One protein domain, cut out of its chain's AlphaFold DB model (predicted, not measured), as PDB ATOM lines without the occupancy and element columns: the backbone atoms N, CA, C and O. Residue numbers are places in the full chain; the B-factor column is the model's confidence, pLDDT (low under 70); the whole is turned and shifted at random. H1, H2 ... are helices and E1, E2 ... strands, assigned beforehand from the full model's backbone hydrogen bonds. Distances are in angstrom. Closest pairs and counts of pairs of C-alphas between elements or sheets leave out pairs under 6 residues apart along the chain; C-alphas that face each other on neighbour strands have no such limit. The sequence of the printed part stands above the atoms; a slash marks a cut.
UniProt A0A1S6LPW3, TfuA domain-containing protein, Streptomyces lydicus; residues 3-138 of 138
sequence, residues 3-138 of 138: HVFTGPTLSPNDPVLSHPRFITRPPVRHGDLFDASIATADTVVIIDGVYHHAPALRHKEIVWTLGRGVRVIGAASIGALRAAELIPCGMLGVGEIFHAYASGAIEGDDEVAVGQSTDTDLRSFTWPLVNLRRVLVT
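Overview. This is residues 3 to 138 of the 138 residues of the protein "TfuA domain-containing protein" of Streptomyces lydicus (UniProt A0A1S6LPW3). With little regular structure, a small parallel sheet, E2 E1 E3 E4, has H2 and H3 packed on E4, and H4 packs on H3. Of 136 printed residues, mixed in class, under half are in the five named helices and four strands. They are compact, radius of gyration of the C-alphas 14.3 A, spanning 43 by 34 by 29 A.

Along the chain. Along the chain come E1, residues 3 to 5, C-alpha 3 at (-165.884, -93.183, -156.320), H1, 15 to 18, E2, 22 to 25, E3, 43 to 46, H2, 59 to 67, E4, 71 to 74, H3, 77 to 85, H4, 96 to 102, and H5, 129 to 136, C-alpha 136 at (-162.752, -125.190, -166.636).

Arrangement. Between E1 and E3, N 5 and O 45, 2.9 A, are within hydrogen-bond range, as is every O i to N i+4 pair in H2 to H5. H3 and H4 touch, closest C-alphas Ala 80 and Phe 98, 4.4 A. H1 only grazes the sheet.

Size, cuts and confidence. The printed part has no cut; the link H4 to H5 is long; pLDDT is under 70 at residues 53, 137 and 138.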
ATOM      1  N   HIS A   3    -166.016 -93.220-154.867       98.56
ATOM      2  CA  HIS A   3    -165.884 -93.183-156.320       98.56
ATOM      3  C   HIS A   3    -165.627 -94.602-156.815       98.56
ATOM      4  O   HIS A   3    -164.619 -95.194-156.437       98.56
ATOM      5  N   VAL A   4    -166.527 -95.154-157.625       98.56
ATOM      6  CA  VAL A   4    -166.433 -96.543-158.097       98.56
ATOM      7  C   VAL A   4    -166.134 -96.540-159.590       98.56
ATOM      8  O   VAL A   4    -167.004 -96.195-160.385       98.56
ATOM      9  N   PHE A   5    -164.906 -96.897-159.962       97.69
ATOM     10  CA  PHE A   5    -164.478 -97.044-161.354       97.69
ATOM     11  C   PHE A   5    -164.883 -98.418-161.870       97.69
ATOM     12  O   PHE A   5    -164.352 -99.435-161.416       97.69
ATOM     13  N   THR A   6    -165.844 -98.433-162.789       96.19
ATOM     14  CA  THR A   6    -166.599 -99.632-163.157       96.19
ATOM     15  C   THR A   6    -166.907 -99.656-164.650       96.19
ATOM     16  O   THR A   6    -166.980 -98.607-165.291       96.19
ATOM     17  N   GLY A   7    -167.125-100.840-165.211       93.81
ATOM     18  CA  GLY A   7    -167.588-100.999-166.581       93.81
ATOM     19  C   GLY A   7    -167.894-102.447-166.950       93.81
ATOM     20  O   GLY A   7    -168.960-102.932-166.578       93.81
ATOM     21  N   PRO A   8    -167.038-103.142-167.718       92.94
ATOM     22  CA  PRO A   8    -167.398-104.469-168.206       92.94
ATOM     23  C   PRO A   8    -167.511-105.538-167.107       92.94
ATOM     24  O   PRO A   8    -168.295-106.473-167.261       92.94
ATOM     25  N   THR A   9    -166.761-105.417-166.004       94.25
ATOM     26  CA  THR A   9    -166.858-106.356-164.872       94.25
ATOM     27  C   THR A   9    -168.095-106.086-164.019       94.25
ATOM     28  O   THR A   9    -168.790-107.020-163.625       94.25
ATOM     29  N   LEU A  10    -168.381-104.813-163.735       94.88
ATOM     30  CA  LEU A  10    -169.599-104.383-163.052       94.88
ATOM     31  C   LEU A  10    -170.250-103.250-163.844       94.88
ATOM     32  O   LEU A  10    -169.697-102.153-163.956       94.88
ATOM     33  N   SER A  11    -171.449-103.511-164.360       93.88
ATOM     34  CA  SER A  11    -172.183-102.533-165.161       93.88
ATOM     35  C   SER A  11    -172.381-101.227-164.379       93.88
ATOM     36  O   SER A  11    -172.796-101.270-163.219       93.88
ATOM     37  N   PRO A  12    -172.176-100.048-164.995       93.56
ATOM     38  CA  PRO A  12    -172.444 -98.767-164.338       93.56
ATOM     39  C   PRO A  12    -173.925 -98.577-163.972       93.56
ATOM     40  O   PRO A  12    -174.239 -97.743-163.124       93.56
ATOM     41  N   ASN A  13    -174.820 -99.357-164.589       93.88
ATOM     42  CA  ASN A  13    -176.256 -99.371-164.310       93.88
ATOM     43  C   ASN A  13    -176.664-100.464-163.308       93.88
ATOM     44  O   ASN A  13    -177.860-100.688-163.110       93.88
ATOM     45  N   ASP A  14    -175.707-101.183-162.714       96.50
ATOM     46  CA  ASP A  14    -176.016-102.207-161.722       96.50
ATOM     47  C   ASP A  14    -176.718-101.578-160.497       96.50
ATOM     48  O   ASP A  14    -176.232-100.573-159.960       96.50
ATOM     49  N   PRO A  15    -177.844-102.143-160.015       96.88
ATOM     50  CA  PRO A  15    -178.570-101.619-158.860       96.88
ATOM     51  C   PRO A  15    -177.717-101.444-157.600       96.88
ATOM     52  O   PRO A  15    -178.026-100.571-156.785       96.88
ATOM     53  N   VAL A  16    -176.635-102.218-157.432       95.81
ATOM     54  CA  VAL A  16    -175.716-102.077-156.290       95.81
ATOM     55  C   VAL A  16    -175.083-100.682-156.220       95.81
ATOM     56  O   VAL A  16    -174.764-100.198-155.133       95.81
ATOM     57  N   LEU A  17    -174.956 -99.999-157.362       96.88
ATOM     58  CA  LEU A  17    -174.362 -98.667-157.477       96.88
ATOM     59  C   LEU A  17    -175.354 -97.525-157.205       96.88
ATOM     60  O   LEU A  17    -174.948 -96.369-157.145       96.88
ATOM     61  N   SER A  18    -176.638 -97.822-156.976       96.12
ATOM     62  CA  SER A  18    -177.684 -96.808-156.749       96.12
ATOM     63  C   SER A  18    -177.614 -96.101-155.386       96.12
ATOM     64  O   SER A  18    -178.349 -95.144-155.138       96.12
ATOM     65  N   HIS A  19    -176.735 -96.542-154.480       96.75
ATOM     66  CA  HIS A  19    -176.602 -95.931-153.161       96.75
ATOM     67  C   HIS A  19    -176.104 -94.474-153.278       96.75
ATOM     68  O   HIS A  19    -175.063 -94.237-153.884       96.75
ATOM     69  N   PRO A  20    -176.697 -93.492-152.569       96.75
ATOM     70  CA  PRO A  20    -176.376 -92.057-152.702       96.75
ATOM     71  C   PRO A  20    -174.954 -91.641-152.283       96.75
ATOM     72  O   PRO A  20    -174.599 -90.468-152.341       96.75
ATOM     73  N   ARG A  21    -174.137 -92.587-151.811       97.25
ATOM     74  CA  ARG A  21    -172.730 -92.350-151.447       97.25
ATOM     75  C   ARG A  21    -171.778 -92.811-152.544       97.25
ATOM     76  O   ARG A  21    -170.595 -92.478-152.464       97.25
ATOM     77  N   PHE A  22    -172.274 -93.592-153.503       98.00
ATOM     78  CA  PHE A  22    -171.518 -94.043-154.652       98.00
ATOM     79  C   PHE A  22    -171.590 -92.992-155.751       98.00
ATOM     80  O   PHE A  22    -172.651 -92.474-156.088       98.00
ATOM     81  N   ILE A  23    -170.421 -92.667-156.285       98.00
ATOM     82  CA  ILE A  23    -170.249 -91.872-157.486       98.00
ATOM     83  C   ILE A  23    -169.709 -92.841-158.526       98.00
ATOM     84  O   ILE A  23    -168.526 -93.189-158.498       98.00
ATOM     85  N   THR A  24    -170.585 -93.301-159.413       97.56
ATOM     86  CA  THR A  24    -170.200 -94.177-160.519       97.56
ATOM     87  C   THR A  24    -169.282 -93.422-161.472       97.56
ATOM     88  O   THR A  24    -169.590 -92.315-161.918       97.56
ATOM     89  N   ARG A  25    -168.128 -94.014-161.764       96.69
ATOM     90  CA  ARG A  25    -167.120 -93.517-162.700       96.69
ATOM     91  C   ARG A  25    -166.941 -94.555-163.815       96.69
ATOM     92  O   ARG A  25    -167.116 -95.746-163.550       96.69
ATOM     93  N   PRO A  26    -166.588 -94.137-165.045       94.38
ATOM     94  CA  PRO A  26    -166.213 -95.083-166.100       94.38
ATOM     95  C   PRO A  26    -164.986 -95.915-165.677       94.38
ATOM     96  O   PRO A  26    -164.382 -95.604-164.649       94.38
ATOM     97  N   PRO A  27    -164.560 -96.928-166.455       94.44
ATOM     98  CA  PRO A  27    -163.312 -97.631-166.174       94.44
ATOM     99  C   PRO A  27    -162.152 -96.647-166.050       94.44
ATOM    100  O   PRO A  27    -162.036 -95.719-166.858       94.44
ATOM    101  N   VAL A  28    -161.307 -96.850-165.042       95.31
ATOM    102  CA  VAL A  28    -160.219 -95.924-164.720       95.31
ATOM    103  C   VAL A  28    -159.233 -95.805-165.883       95.31
ATOM    104  O   VAL A  28    -158.766 -96.804-166.441       95.31
ATOM    105  N   ARG A  29    -158.911 -94.565-166.250       93.31
ATOM    106  CA  ARG A  29    -157.895 -94.201-167.242       93.31
ATOM    107  C   ARG A  29    -156.735 -93.476-166.574       93.31
ATOM    108  O   ARG A  29    -156.859 -92.941-165.473       93.31
ATOM    109  N   HIS A  30    -155.601 -93.433-167.271       93.56
ATOM    110  CA  HIS A  30    -154.494 -92.564-166.889       93.56
ATOM    111  C   HIS A  30    -154.979 -91.117-166.724       93.56
ATOM    112  O   HIS A  30    -155.558 -90.543-167.646       93.56
ATOM    113  N   GLY A  31    -154.714 -90.534-165.560       94.62
ATOM    114  CA  GLY A  31    -155.080 -89.172-165.199       94.62
ATOM    115  C   GLY A  31    -156.332 -89.056-164.328       94.62
ATOM    116  O   GLY A  31    -156.450 -88.082-163.586       94.62
ATOM    117  N   ASP A  32    -157.229 -90.048-164.344       96.00
ATOM    118  CA  ASP A  32    -158.536 -89.951-163.677       96.00
ATOM    119  C   ASP A  32    -158.423 -89.832-162.151       96.00
ATOM    120  O   ASP A  32    -159.271 -89.223-161.498       96.00
ATOM    121  N   LEU A  33    -157.361 -90.386-161.560       97.38
ATOM    122  CA  LEU A  33    -157.139 -90.295-160.119       97.38
ATOM    123  C   LEU A  33    -156.698 -88.896-159.657       97.38
ATOM    124  O   LEU A  33    -156.762 -88.609-158.463       97.38
ATOM    125  N   PHE A  34    -156.303 -88.006-160.575       96.81
ATOM    126  CA  PHE A  34    -155.987 -86.605-160.271       96.81
ATOM    127  C   PHE A  34    -157.221 -85.690-160.238       96.81
ATOM    128  O   PHE A  34    -157.075 -84.486-160.031       96.81
ATOM    129  N   ASP A  35    -158.426 -86.234-160.422       96.38
ATOM    130  CA  ASP A  35    -159.669 -85.469-160.358       96.38
ATOM    131  C   ASP A  35    -159.816 -84.758-158.996       96.38
ATOM    132  O   ASP A  35    -159.809 -85.373-157.924       96.38
ATOM    133  N   ALA A  36    -159.964 -83.431-159.044       95.69
ATOM    134  CA  ALA A  36    -160.094 -82.573-157.870       95.69
ATOM    135  C   ALA A  36    -161.382 -82.826-157.063       95.69
ATOM    136  O   ALA A  36    -161.453 -82.446-155.896       95.69
ATOM    137  N   SER A  37    -162.386 -83.479-157.658       96.25
ATOM    138  CA  SER A  37    -163.611 -83.892-156.967       96.25
ATOM    139  C   SER A  37    -163.410 -85.072-156.013       96.25
ATOM    140  O   SER A  37    -164.278 -85.303-155.177       96.25
ATOM    141  N   ILE A  38    -162.293 -85.804-156.111       98.12
ATOM    142  CA  ILE A  38    -161.916 -86.836-155.137       98.12
ATOM    143  C   ILE A  38    -161.258 -86.128-153.950       98.12
ATOM    144  O   ILE A  38    -160.099 -85.708-154.030       98.12
ATOM    145  N   ALA A  39    -161.987 -85.973-152.848       97.69
ATOM    146  CA  ALA A  39    -161.500 -85.320-151.637       97.69
ATOM    147  C   ALA A  39    -160.689 -86.282-150.753       97.69
ATOM    148  O   ALA A  39    -160.859 -87.494-150.804       97.69
ATOM    149  N   THR A  40    -159.837 -85.746-149.874       96.56
ATOM    150  CA  THR A  40    -158.979 -86.538-148.964       96.56
ATOM    151  C   THR A  40    -159.741 -87.565-148.117       96.56
ATOM    152  O   THR A  40    -159.223 -88.645-147.878       96.56
ATOM    153  N   ALA A  41    -160.971 -87.272-147.685       95.06
ATOM    154  CA  ALA A  41    -161.779 -88.203-146.887       95.06
ATOM    155  C   ALA A  41    -162.573 -89.223-147.730       95.06
ATOM    156  O   ALA A  41    -163.322 -90.038-147.180       95.06
ATOM    157  N   ASP A  42    -162.453 -89.169-149.058       98.50
ATOM    158  CA  ASP A  42    -163.177 -90.054-149.957       98.50
ATOM    159  C   ASP A  42    -162.516 -91.425-150.073       98.50
ATOM    160  O   ASP A  42    -161.480 -91.751-149.488       98.50
ATOM    161  N   THR A  43    -163.199 -92.297-150.798       98.75
ATOM    162  CA  THR A  43    -162.726 -93.639-151.107       98.75
ATOM    163  C   THR A  43    -162.821 -93.858-152.591       98.75
ATOM    164  O   THR A  43    -163.848 -93.560-153.191       98.75
ATOM    165  N   VAL A  44    -161.769 -94.404-153.170       98.81
ATOM    166  CA  VAL A  44    -161.740 -94.848-154.552       98.81
ATOM    167  C   VAL A  44    -161.809 -96.365-154.549       98.81
ATOM    168  O   VAL A  44    -161.011 -97.025-153.889       98.81
ATOM    169  N   VAL A  45    -162.772 -96.916-155.277       98.69
ATOM    170  CA  VAL A  45    -162.889 -98.344-155.553       98.69
ATOM    171  C   VAL A  45    -162.589 -98.548-157.029       98.69
ATOM    172  O   VAL A  45    -163.253 -97.965-157.884       98.69
ATOM    173  N   ILE A  46    -161.580 -99.359-157.323       98.56
ATOM    174  CA  ILE A  46    -161.171 -99.701-158.681       98.56
ATOM    175  C   ILE A  46    -161.639-101.124-158.970       98.56
ATOM    176  O   ILE A  46    -161.165-102.085-158.354       98.56
ATOM    177  N   ILE A  47    -162.584-101.239-159.899       97.38
ATOM    178  CA  ILE A  47    -163.051-102.514-160.443       97.38
ATOM    179  C   ILE A  47    -162.476-102.665-161.846       97.38
ATOM    180  O   ILE A  47    -161.698-103.577-162.081       97.38
ATOM    181  N   ASP A  48    -162.787-101.736-162.746       94.88
ATOM    182  CA  ASP A  48    -162.387-101.804-164.151       94.88
ATOM    183  C   ASP A  48    -161.436-100.668-164.522       94.88
ATOM    184  O   ASP A  48    -161.559 -99.546-164.026       94.88
ATOM    185  N   GLY A  49    -160.527-100.945-165.458       92.75
ATOM    186  CA  GLY A  49    -159.700 -99.934-166.108       92.75
ATOM    187  C   GLY A  49    -159.638-100.116-167.611       92.75
ATOM    188  O   GLY A  49    -159.963-101.175-168.151       92.75
ATOM    189  N   VAL A  50    -159.234 -99.053-168.299       88.69
ATOM    190  CA  VAL A  50    -159.075 -99.092-169.752       88.69
ATOM    191  C   VAL A  50    -157.788 -99.814-170.117       88.69
ATOM    192  O   VAL A  50    -156.715 -99.523-169.587       88.69
ATOM    193  N   TYR A  51    -157.915-100.745-171.055       77.75
ATOM    194  CA  TYR A  51    -156.846-101.621-171.512       77.75
ATOM    195  C   TYR A  51    -156.602-101.441-173.020       77.75
ATOM    196  O   TYR A  51    -157.527-101.128-173.767       77.75
ATOM    197  N   HIS A  52    -155.346-101.605-173.454       70.62
ATOM    198  CA  HIS A  52    -154.824-101.481-174.830       70.62
ATOM    199  C   HIS A  52    -154.949-100.135-175.570       70.62
ATOM    200  O   HIS A  52    -154.004 -99.750-176.254       70.62
ATOM    201  N   HIS A  53    -156.072 -99.421-175.483       69.94
ATOM    202  CA  HIS A  53    -156.356 -98.266-176.355       69.94
ATOM    203  C   HIS A  53    -156.002 -96.902-175.743       69.94
ATOM    204  O   HIS A  53    -156.167 -95.866-176.384       69.94
ATOM    205  N   ALA A  54    -155.508 -96.890-174.506       70.88
ATOM    206  CA  ALA A  54    -155.037 -95.709-173.797       70.88
ATOM    207  C   ALA A  54    -153.864 -96.095-172.881       70.88
ATOM    208  O   ALA A  54    -153.711 -97.280-172.560       70.88
ATOM    209  N   PRO A  55    -153.041 -95.130-172.428       70.94
ATOM    210  CA  PRO A  55    -152.070 -95.397-171.379       70.94
ATOM    211  C   PRO A  55    -152.768 -96.020-170.167       70.94
ATOM    212  O   PRO A  55    -153.758 -95.481-169.667       70.94
ATOM    213  N   ALA A  56    -152.255 -97.162-169.714       76.25
ATOM    214  CA  ALA A  56    -152.795 -97.849-168.552       76.25
ATOM    215  C   ALA A  56    -152.650 -96.987-167.290       76.25
ATOM    216  O   ALA A  56    -151.700 -96.205-167.162       76.25
ATOM    217  N   LEU A  57    -153.566 -97.188-166.339       89.88
ATOM    218  CA  LEU A  57    -153.443 -96.646-164.990       89.88
ATOM    219  C   LEU A  57    -152.082 -97.037-164.398       89.88
ATOM    220  O   LEU A  57    -151.744 -98.224-164.295       89.88
ATOM    221  N   ARG A  58    -151.306 -96.033-163.987       92.75
ATOM    222  CA  ARG A  58    -149.970 -96.244-163.429       92.75
ATOM    223  C   ARG A  58    -150.041 -96.396-161.918       92.75
ATOM    224  O   ARG A  58    -150.744 -95.646-161.245       92.75
ATOM    225  N   HIS A  59    -149.190 -97.256-161.360       96.69
ATOM    226  CA  HIS A  59    -149.011 -97.392-159.908       96.69
ATOM    227  C   HIS A  59    -148.803 -96.051-159.205       96.69
ATOM    228  O   HIS A  59    -149.372 -95.808-158.147       96.69
ATOM    229  N   LYS A  60    -148.024 -95.145-159.814       97.38
ATOM    230  CA  LYS A  60    -147.718 -93.826-159.240       97.38
ATOM    231  C   LYS A  60    -148.955 -92.951-159.023       97.38
ATOM    232  O   LYS A  60    -148.946 -92.137-158.109       97.38
ATOM    233  N   GLU A  61    -150.006 -93.115-159.821       97.75
ATOM    234  CA  GLU A  61    -151.257 -92.362-159.656       97.75
ATOM    235  C   GLU A  61    -152.029 -92.853-158.429       97.75
ATOM    236  O   GLU A  61    -152.540 -92.055-157.642       97.75
ATOM    237  N   ILE A  62    -152.043 -94.170-158.213       98.38
ATOM    238  CA  ILE A  62    -152.619 -94.777-157.012       98.38
ATOM    239  C   ILE A  62    -151.819 -94.358-155.776       98.38
ATOM    240  O   ILE A  62    -152.405 -93.906-154.797       98.38
ATOM    241  N   VAL A  63    -150.487 -94.441-155.831       98.62
ATOM    242  CA  VAL A  63    -149.607 -94.019-154.727       98.62
ATOM    243  C   VAL A  63    -149.801 -92.537-154.400       98.62
ATOM    244  O   VAL A  63    -149.878 -92.177-153.229       98.62
ATOM    245  N   TRP A  64    -149.940 -91.673-155.408       98.19
ATOM    246  CA  TRP A  64    -150.256 -90.261-155.195       98.19
ATOM    247  C   TRP A  64    -151.613 -90.071-154.505       98.19
ATOM    248  O   TRP A  64    -151.732 -89.274-153.575       98.19
ATOM    249  N   THR A  65    -152.622 -90.842-154.913       98.44
ATOM    250  CA  THR A  65    -153.972 -90.806-154.331       98.44
ATOM    251  C   THR A  65    -153.959 -91.240-152.866       98.44
ATOM    252  O   THR A  65    -154.482 -90.528-152.009       98.44
ATOM    253  N   LEU A  66    -153.273 -92.343-152.560       98.50
ATOM    254  CA  LEU A  66    -153.033 -92.808-151.191       98.50
ATOM    255  C   LEU A  66    -152.296 -91.745-150.362       98.50
ATOM    256  O   LEU A  66    -152.699 -91.442-149.242       98.50
ATOM    257  N   GLY A  67    -151.268 -91.108-150.935       97.94
ATOM    258  CA  GLY A  67    -150.495 -90.043-150.289       97.94
ATOM    259  C   GLY A  67    -151.308 -88.791-149.934       97.94
ATOM    260  O   GLY A  67    -150.923 -88.046-149.036       97.94
ATOM    261  N   ARG A  68    -152.459 -88.572-150.581       97.56
ATOM    262  CA  ARG A  68    -153.417 -87.505-150.236       97.56
ATOM    263  C   ARG A  68    -154.337 -87.851-149.067       97.56
ATOM    264  O   ARG A  68    -155.159 -87.011-148.704       97.56
ATOM    265  N   GLY A  69    -154.238 -89.062-148.520       97.38
ATOM    266  CA  GLY A  69    -155.115 -89.594-147.476       97.38
ATOM    267  C   GLY A  69    -156.391 -90.257-148.002       97.38
ATOM    268  O   GLY A  69    -157.207 -90.708-147.199       97.38
ATOM    269  N   VAL A  70    -156.557 -90.357-149.327       98.62
ATOM    270  CA  VAL A  70    -157.703 -91.032-149.947       98.62
ATOM    271  C   VAL A  70    -157.545 -92.538-149.773       98.62
ATOM    272  O   VAL A  70    -156.496 -93.107-150.076       98.62
ATOM    273  N   ARG A  71    -158.607 -93.214-149.332       98.75
ATOM    274  CA  ARG A  71    -158.605 -94.681-149.250       98.75
ATOM    275  C   ARG A  71    -158.763 -95.262-150.649       98.75
ATOM    276  O   ARG A  71    -159.729 -94.920-151.327       98.75
ATOM    277  N   VAL A  72    -157.882 -96.166-151.068       98.81
ATOM    278  CA  VAL A  72    -157.997 -96.840-152.370       98.81
ATOM    279  C   VAL A  72    -158.194 -98.338-152.162       98.81
ATOM    280  O   VAL A  72    -157.429 -98.969-151.435       98.81
ATOM    281  N   ILE A  73    -159.234 -98.888-152.788       98.88
ATOM    282  CA  ILE A  73    -159.622-100.297-152.729       98.88
ATOM    283  C   ILE A  73    -159.620-100.865-154.153       98.88
ATOM    284  O   ILE A  73    -160.213-100.265-155.045       98.88
ATOM    285  N   GLY A  74    -158.996-102.018-154.372       98.69
ATOM    286  CA  GLY A  74    -159.084-102.779-155.619       98.69
ATOM    287  C   GLY A  74    -159.773-104.128-155.416       98.69
ATOM    288  O   GLY A  74    -159.533-104.787-154.406       98.69
ATOM    289  N   ALA A  75    -160.645-104.525-156.346       97.31
ATOM    290  CA  ALA A  75    -161.508-105.702-156.154       97.31
ATOM    291  C   ALA A  75    -161.511-106.716-157.310       97.31
ATOM    292  O   ALA A  75    -161.589-107.921-157.084       97.31
ATOM    293  N   ALA A  76    -161.436-106.244-158.552       97.00
ATOM    294  CA  ALA A  76    -161.466-107.086-159.745       97.00
ATOM    295  C   ALA A  76    -160.631-106.454-160.861       97.00
ATOM    296  O   ALA A  76    -160.057-105.385-160.652       97.00
ATOM    297  N   SER A  77    -160.537-107.139-162.004       95.94
ATOM    298  CA  SER A  77    -159.736-106.747-163.168       95.94
ATOM    299  C   SER A  77    -158.382-106.113-162.762       95.94
ATOM    300  O   SER A  77    -157.685-106.626-161.882       95.94
ATOM    301  N   ILE A  78    -158.023-104.965-163.341       95.38
ATOM    302  CA  ILE A  78    -156.805-104.216-163.008       95.38
ATOM    303  C   ILE A  78    -156.787-103.715-161.558       95.38
ATOM    304  O   ILE A  78    -155.716-103.523-160.988       95.38
ATOM    305  N   GLY A  79    -157.951-103.500-160.940       97.56
ATOM    306  CA  GLY A  79    -158.049-103.072-159.549       97.56
ATOM    307  C   GLY A  79    -157.497-104.118-158.586       97.56
ATOM    308  O   GLY A  79    -156.710-103.776-157.707       97.56
ATOM    309  N   ALA A  80    -157.858-105.389-158.775       98.25
ATOM    310  CA  ALA A  80    -157.344-106.505-157.981       98.25
ATOM    311  C   ALA A  80    -155.826-106.667-158.131       98.25
ATOM    312  O   ALA A  80    -155.123-106.757-157.124       98.25
ATOM    313  N   LEU A  81    -155.328-106.639-159.373       97.56
ATOM    314  CA  LEU A  81    -153.895-106.706-159.670       97.56
ATOM    315  C   LEU A  81    -153.135-105.562-158.982       97.56
ATOM    316  O   LEU A  81    -152.210-105.797-158.207       97.56
ATOM    317  N   ARG A  82    -153.583-104.316-159.174       97.88
ATOM    318  CA  ARG A  82    -152.934-103.145-158.567       97.88
ATOM    319  C   ARG A  82    -153.007-103.162-157.044       97.88
ATOM    320  O   ARG A  82    -152.045-102.750-156.403       97.88
ATOM    321  N   ALA A  83    -154.101-103.655-156.459       98.50
ATOM    322  CA  ALA A  83    -154.193-103.829-155.014       98.50
ATOM    323  C   ALA A  83    -153.134-104.800-154.491       98.50
ATOM    324  O   ALA A  83    -152.501-104.484-153.490       98.50
ATOM    325  N   ALA A  84    -152.915-105.934-155.163       98.50
ATOM    326  CA  ALA A  84    -151.901-106.914-154.772       98.50
ATOM    327  C   ALA A  84    -150.478-106.341-154.844       98.50
ATOM    328  O   ALA A  84    -149.693-106.506-153.913       98.50
ATOM    329  N   GLU A  85    -150.163-105.591-155.898       98.06
ATOM    330  CA  GLU A  85    -148.844-104.968-156.064       98.06
ATOM    331  C   GLU A  85    -148.597-103.811-155.080       98.06
ATOM    332  O   GLU A  85    -147.455-103.528-154.719       98.06
ATOM    333  N   LEU A  86    -149.659-103.116-154.654       98.62
ATOM    334  CA  LEU A  86    -149.579-101.896-153.842       98.62
ATOM    335  C   LEU A  86    -149.982-102.090-152.377       98.62
ATOM    336  O   LEU A  86    -150.131-101.096-151.659       98.62
ATOM    337  N   ILE A  87    -150.065-103.338-151.901       98.38
ATOM    338  CA  ILE A  87    -150.184-103.648-150.465       98.38
ATOM    339  C   ILE A  87    -149.126-102.882-149.647       98.38
ATOM    340  O   ILE A  87    -149.509-102.216-148.681       98.38
ATOM    341  N   PRO A  88    -147.823-102.860-150.021       98.25
ATOM    342  CA  PRO A  88    -146.804-102.143-149.245       98.25
ATOM    343  C   PRO A  88    -147.010-100.622-149.205       98.25
ATOM    344  O   PRO A  88    -146.463 -99.947-148.337       98.25
ATOM    345  N   CYS A  89    -147.789-100.074-150.141       98.31
ATOM    346  CA  CYS A  89    -148.130 -98.655-150.207       98.31
ATOM    347  C   CYS A  89    -149.446 -98.316-149.487       98.31
ATOM    348  O   CYS A  89    -149.815 -97.145-149.438       98.31
ATOM    349  N   GLY A  90    -150.154 -99.309-148.938       98.25
ATOM    350  CA  GLY A  90    -151.412 -99.123-148.215       98.25
ATOM    351  C   GLY A  90    -152.673 -99.190-149.080       98.25
ATOM    352  O   GLY A  90    -153.748 -98.831-148.596       98.25
ATOM    353  N   MET A  91    -152.580 -99.648-150.337       98.62
ATOM    354  CA  MET A  91    -153.779 -99.981-151.112       98.62
ATOM    355  C   MET A  91    -154.459-101.204-150.495       98.62
ATOM    356  O   MET A  91    -153.804-102.182-150.140       98.62
ATOM    357  N   LEU A  92    -155.784-101.155-150.374       98.81
ATOM    358  CA  LEU A  92    -156.573-102.269-149.866       98.81
ATOM    359  C   LEU A  92    -157.034-103.146-151.028       98.81
ATOM    360  O   LEU A  92    -157.483-102.639-152.055       98.81
ATOM    361  N   GLY A  93    -156.968-104.460-150.854       98.56
ATOM    362  CA  GLY A  93    -157.506-105.422-151.807       98.56
ATOM    363  C   GLY A  93    -158.623-106.257-151.204       98.56
ATOM    364  O   GLY A  93    -158.589-106.569-150.013       98.56
ATOM    365  N   VAL A  94    -159.622-106.601-152.015       98.31
ATOM    366  CA  VAL A  94    -160.755-107.442-151.602       98.31
ATOM    367  C   VAL A  94    -161.130-108.443-152.694       98.31
ATOM    368  O   VAL A  94    -160.985-108.161-153.878       98.31
ATOM    369  N   GLY A  95    -161.671-109.594-152.296       97.62
ATOM    370  CA  GLY A  95    -162.217-110.589-153.222       97.62
ATOM    371  C   GLY A  95    -161.207-111.624-153.724       97.62
ATOM    372  O   GLY A  95    -160.003-111.531-153.490       97.62
ATOM    373  N   GLU A  96    -161.728-112.650-154.402       96.75
ATOM    374  CA  GLU A  96    -160.962-113.842-154.796       96.75
ATOM    375  C   GLU A  96    -159.807-113.518-155.752       96.75
ATOM    376  O   GLU A  96    -158.708-114.035-155.572       96.75
ATOM    377  N   ILE A  97    -160.021-112.624-156.726       97.62
ATOM    378  CA  ILE A  97    -158.995-112.272-157.721       97.62
ATOM    379  C   ILE A  97    -157.820-111.539-157.067       97.62
ATOM    380  O   ILE A  97    -156.667-111.845-157.357       97.62
ATOM    381  N   PHE A  98    -158.091-110.622-156.132       98.50
ATOM    382  CA  PHE A  98    -157.034-109.980-155.350       98.50
ATOM    383  C   PHE A  98    -156.234-111.012-154.547       98.50
ATOM    384  O   PHE A  98    -155.008-110.995-154.591       98.50
ATOM    385  N   HIS A  99    -156.909-111.921-153.835       98.38
ATOM    386  CA  HIS A  99    -156.225-112.946-153.045       98.38
ATOM    387  C   HIS A  99    -155.384-113.889-153.911       98.38
ATOM    388  O   HIS A  99    -154.293-114.283-153.497       98.38
ATOM    389  N   ALA A 100    -155.854-114.219-155.114       97.75
ATOM    390  CA  ALA A 100    -155.105-115.033-156.061       97.75
ATOM    391  C   ALA A 100    -153.797-114.343-156.490       97.75
ATOM    392  O   ALA A 100    -152.748-114.981-156.444       97.75
ATOM    393  N   TYR A 101    -153.818-113.040-156.798       98.44
ATOM    394  CA  TYR A 101    -152.587-112.283-157.067       98.44
ATOM    395  C   TYR A 101    -151.702-112.128-155.829       98.44
ATOM    396  O   TYR A 101    -150.500-112.369-155.887       98.44
ATOM    397  N   ALA A 102    -152.280-111.757-154.684       98.19
ATOM    398  CA  ALA A 102    -151.527-111.509-153.453       98.19
ATOM    399  C   ALA A 102    -150.809-112.764-152.920       98.19
ATOM    400  O   ALA A 102    -149.813-112.647-152.211       98.19
ATOM    401  N   SER A 103    -151.316-113.954-153.250       97.94
ATOM    402  CA  SER A 103    -150.692-115.240-152.914       97.94
ATOM    403  C   SER A 103    -149.757-115.785-153.999       97.94
ATOM    404  O   SER A 103    -149.103-116.797-153.756       97.94
ATOM    405  N   GLY A 104    -149.695-115.154-155.178       97.44
ATOM    406  CA  GLY A 104    -148.957-115.665-156.340       97.44
ATOM    407  C   GLY A 104    -149.618-116.866-157.029       97.44
ATOM    408  O   GLY A 104    -148.991-117.540-157.838       97.44
ATOM    409  N   ALA A 105    -150.887-117.171-156.728       97.19
ATOM    410  CA  ALA A 105    -151.626-118.227-157.426       97.19
ATOM    411  C   ALA A 105    -151.884-117.876-158.905       97.19
ATOM    412  O   ALA A 105    -152.013-118.768-159.743       97.19
ATOM    413  N   ILE A 106    -151.959-116.576-159.205       97.06
ATOM    414  CA  ILE A 106    -151.946-116.004-160.552       97.06
ATOM    415  C   ILE A 106    -150.988-114.807-160.569       97.06
ATOM    416  O   ILE A 106    -150.865-114.102-159.569       97.06
ATOM    417  N   GLU A 107    -150.322-114.568-161.698       95.62
ATOM    418  CA  GLU A 107    -149.323-113.489-161.833       95.62
ATOM    419  C   GLU A 107    -149.399-112.751-163.180       95.62
ATOM    420  O   GLU A 107    -148.889-111.641-163.300       95.62
ATOM    421  N   GLY A 108    -150.036-113.346-164.194       94.75
ATOM    422  CA  GLY A 108    -150.085-112.793-165.545       94.75
ATOM    423  C   GLY A 108    -151.007-111.580-165.681       94.75
ATOM    424  O   GLY A 108    -152.009-111.449-164.975       94.75
ATOM    425  N   ASP A 109    -150.695-110.703-166.636       91.69
ATOM    426  CA  ASP A 109    -151.582-109.601-167.030       91.69
ATOM    427  C   ASP A 109    -152.831-110.121-167.770       91.69
ATOM    428  O   ASP A 109    -153.919-109.553-167.664       91.69
ATOM    429  N   ASP A 110    -152.690-111.232-168.497       93.81
ATOM    430  CA  ASP A 110    -153.752-111.925-169.236       93.81
ATOM    431  C   ASP A 110    -154.847-112.511-168.329       93.81
ATOM    432  O   ASP A 110    -155.993-112.688-168.751       93.81
ATOM    433  N   GLU A 111    -154.518-112.736-167.059       96.38
ATOM    434  CA  GLU A 111    -155.448-113.157-166.014       96.38
ATOM    435  C   GLU A 111    -156.606-112.175-165.846       96.38
ATOM    436  O   GLU A 111    -157.726-112.611-165.603       96.38
ATOM    437  N   VAL A 112    -156.387-110.874-166.056       95.06
ATOM    438  CA  VAL A 112    -157.426-109.835-165.922       95.06
ATOM    439  C   VAL A 112    -157.627-108.971-167.163       95.06
ATOM    440  O   VAL A 112    -158.514-108.111-167.176       95.06
ATOM    441  N   ALA A 113    -156.827-109.188-168.205       92.06
ATOM    442  CA  ALA A 113    -156.917-108.464-169.459       92.06
ATOM    443  C   ALA A 113    -158.237-108.754-170.188       92.06
ATOM    444  O   ALA A 113    -158.574-109.898-170.496       92.06
ATOM    445  N   VAL A 114    -158.955-107.688-170.536       90.88
ATOM    446  CA  VAL A 114    -160.182-107.760-171.330       90.88
ATOM    447  C   VAL A 114    -160.097-106.756-172.469       90.88
ATOM    448  O   VAL A 114    -159.974-105.548-172.250       90.88
ATOM    449  N   GLY A 115    -160.168-107.255-173.704       88.25
ATOM    450  CA  GLY A 115    -160.425-106.424-174.870       88.25
ATOM    451  C   GLY A 115    -161.847-105.887-174.776       88.25
ATOM    452  O   GLY A 115    -162.786-106.670-174.647       88.25
ATOM    453  N   GLN A 116    -162.003-104.567-174.815       86.38
ATOM    454  CA  GLN A 116    -163.288-103.900-174.622       86.38
ATOM    455  C   GLN A 116    -163.527-102.844-175.700       86.38
ATOM    456  O   GLN A 116    -162.583-102.323-176.296       86.38
ATOM    457  N   SER A 117    -164.797-102.533-175.938       84.94
ATOM    458  CA  SER A 117    -165.223-101.464-176.835       84.94
ATOM    459  C   SER A 117    -164.601-100.124-176.444       84.94
ATOM    460  O   SER A 117    -164.519 -99.774-175.266       84.94
ATOM    461  N   THR A 118    -164.176 -99.358-177.450       77.06
ATOM    462  CA  THR A 118    -163.776 -97.954-177.271       77.06
ATOM    463  C   THR A 118    -164.973 -97.004-177.295       77.06
ATOM    464  O   THR A 118    -164.797 -95.808-177.068       77.06
ATOM    465  N   ASP A 119    -166.167 -97.518-177.597       73.81
ATOM    466  CA  ASP A 119    -167.425 -96.782-177.538       73.81
ATOM    467  C   ASP A 119    -167.980 -96.759-176.098       73.81
ATOM    468  O   ASP A 119    -167.443 -97.353-175.162       73.81
ATOM    469  N   THR A 120    -169.086 -96.056-175.911       74.75
ATOM    470  CA  THR A 120    -169.788 -95.869-174.639       74.75
ATOM    471  C   THR A 120    -170.485 -97.127-174.110       74.75
ATOM    472  O   THR A 120    -170.963 -97.117-172.977       74.75
ATOM    473  N   ASP A 121    -170.531 -98.216-174.886       79.06
ATOM    474  CA  ASP A 121    -171.274 -99.435-174.544       79.06
ATOM    475  C   ASP A 121    -170.509-100.423-173.644       79.06
ATOM    476  O   ASP A 121    -171.106-101.395-173.181       79.06
ATOM    477  N   LEU A 122    -169.219-100.175-173.371       82.31
ATOM    478  CA  LEU A 122    -168.371-100.942-172.437       82.31
ATOM    479  C   LEU A 122    -168.385-102.461-172.681       82.31
ATOM    480  O   LEU A 122    -168.188-103.261-171.766       82.31
ATOM    481  N   ARG A 123    -168.632-102.878-173.924       86.81
ATOM    482  CA  ARG A 123    -168.763-104.290-174.278       86.81
ATOM    483  C   ARG A 123    -167.413-104.997-174.227       86.81
ATOM    484  O   ARG A 123    -166.471-104.559-174.882       86.81
ATOM    485  N   SER A 124    -167.345-106.130-173.533       90.44
ATOM    486  CA  SER A 124    -166.197-107.045-173.588       90.44
ATOM    487  C   SER A 124    -166.208-107.867-174.877       90.44
ATOM    488  O   SER A 124    -167.216-108.486-175.218       90.44
ATOM    489  N   PHE A 125    -165.073-107.922-175.568       90.81
ATOM    490  CA  PHE A 125    -164.844-108.780-176.733       90.81
ATOM    491  C   PHE A 125    -164.114-110.077-176.381       90.81
ATOM    492  O   PHE A 125    -164.243-111.065-177.099       90.81
ATOM    493  N   THR A 126    -163.351-110.083-175.288       91.94
ATOM    494  CA  THR A 126    -162.603-111.256-174.820       91.94
ATOM    495  C   THR A 126    -162.971-111.596-173.384       91.94
ATOM    496  O   THR A 126    -163.623-110.816-172.689       91.94
ATOM    497  N   TRP A 127    -162.572-112.787-172.942       93.00
ATOM    498  CA  TRP A 127    -162.697-113.205-171.550       93.00
ATOM    499  C   TRP A 127    -161.325-113.144-170.876       93.00
ATOM    500  O   TRP A 127    -160.344-113.537-171.511       93.00
ATOM    501  N   PRO A 128    -161.250-112.692-169.615       94.94
ATOM    502  CA  PRO A 128    -160.012-112.747-168.852       94.94
ATOM    503  C   PRO A 128    -159.697-114.203-168.472       94.94
ATOM    504  O   PRO A 128    -160.619-115.000-168.247       94.94
ATOM    505  N   LEU A 129    -158.414-114.575-168.393       95.94
ATOM    506  CA  LEU A 129    -158.020-115.973-168.173       95.94
ATOM    507  C   LEU A 129    -158.525-116.525-166.826       95.94
ATOM    508  O   LEU A 129    -158.909-117.697-166.764       95.94
ATOM    509  N   VAL A 130    -158.680-115.687-165.790       96.00
ATOM    510  CA  VAL A 130    -159.277-116.104-164.503       96.00
ATOM    511  C   VAL A 130    -160.702-116.635-164.649       96.00
ATOM    512  O   VAL A 130    -161.075-117.581-163.952       96.00
ATOM    513  N   ASN A 131    -161.491-116.099-165.587       95.19
ATOM    514  CA  ASN A 131    -162.843-116.597-165.837       95.19
ATOM    515  C   ASN A 131    -162.798-117.977-166.495       95.19
ATOM    516  O   ASN A 131    -163.566-118.859-166.118       95.19
ATOM    517  N   LEU A 132    -161.877-118.191-167.441       93.75
ATOM    518  CA  LEU A 132    -161.696-119.500-168.072       93.75
ATOM    519  C   LEU A 132    -161.244-120.545-167.051       93.75
ATOM    520  O   LEU A 132    -161.827-121.624-166.994       93.75
ATOM    521  N   ARG A 133    -160.275-120.212-166.190       91.25
ATOM    522  CA  ARG A 133    -159.854-121.079-165.080       91.25
ATOM    523  C   ARG A 133    -161.036-121.445-164.189       91.25
ATOM    524  O   ARG A 133    -161.210-122.611-163.855       91.25
ATOM    525  N   ARG A 134    -161.873-120.466-163.832       90.12
ATOM    526  CA  ARG A 134    -163.015-120.711-162.948       90.12
ATOM    527  C   ARG A 134    -164.064-121.633-163.567       90.12
ATOM    528  O   ARG A 134    -164.670-122.399-162.830       90.12
ATOM    529  N   VAL A 135    -164.269-121.569-164.882       90.56
ATOM    530  CA  VAL A 135    -165.238-122.423-165.592       90.56
ATOM    531  C   VAL A 135    -164.671-123.815-165.899       90.56
ATOM    532  O   VAL A 135    -165.409-124.793-165.858       90.56
ATOM    533  N   LEU A 136    -163.375-123.931-166.200       86.81
ATOM    534  CA  LEU A 136    -162.752-125.190-166.636       86.81
ATOM    535  C   LEU A 136    -162.268-126.092-165.493       86.81
ATOM    536  O   LEU A 136    -162.010-127.266-165.727       86.81
ATOM    537  N   VAL A 137    -162.129-125.563-164.275       67.19
ATOM    538  CA  VAL A 137    -161.749-126.337-163.074       67.19
ATOM    539  C   VAL A 137    -163.000-126.853-162.328       67.19
ATOM    540  O   VAL A 137    -162.946-127.156-161.139       67.19
ATOM    541  N   THR A 138    -164.133-126.956-163.033       50.41
ATOM    542  CA  THR A 138    -165.370-127.606-162.555       50.41
ATOM    543  C   THR A 138    -165.366-129.083-162.920       50.41
ATOM    544  O   THR A 138    -165.796-129.893-162.072       50.41
TER     545      THR A 138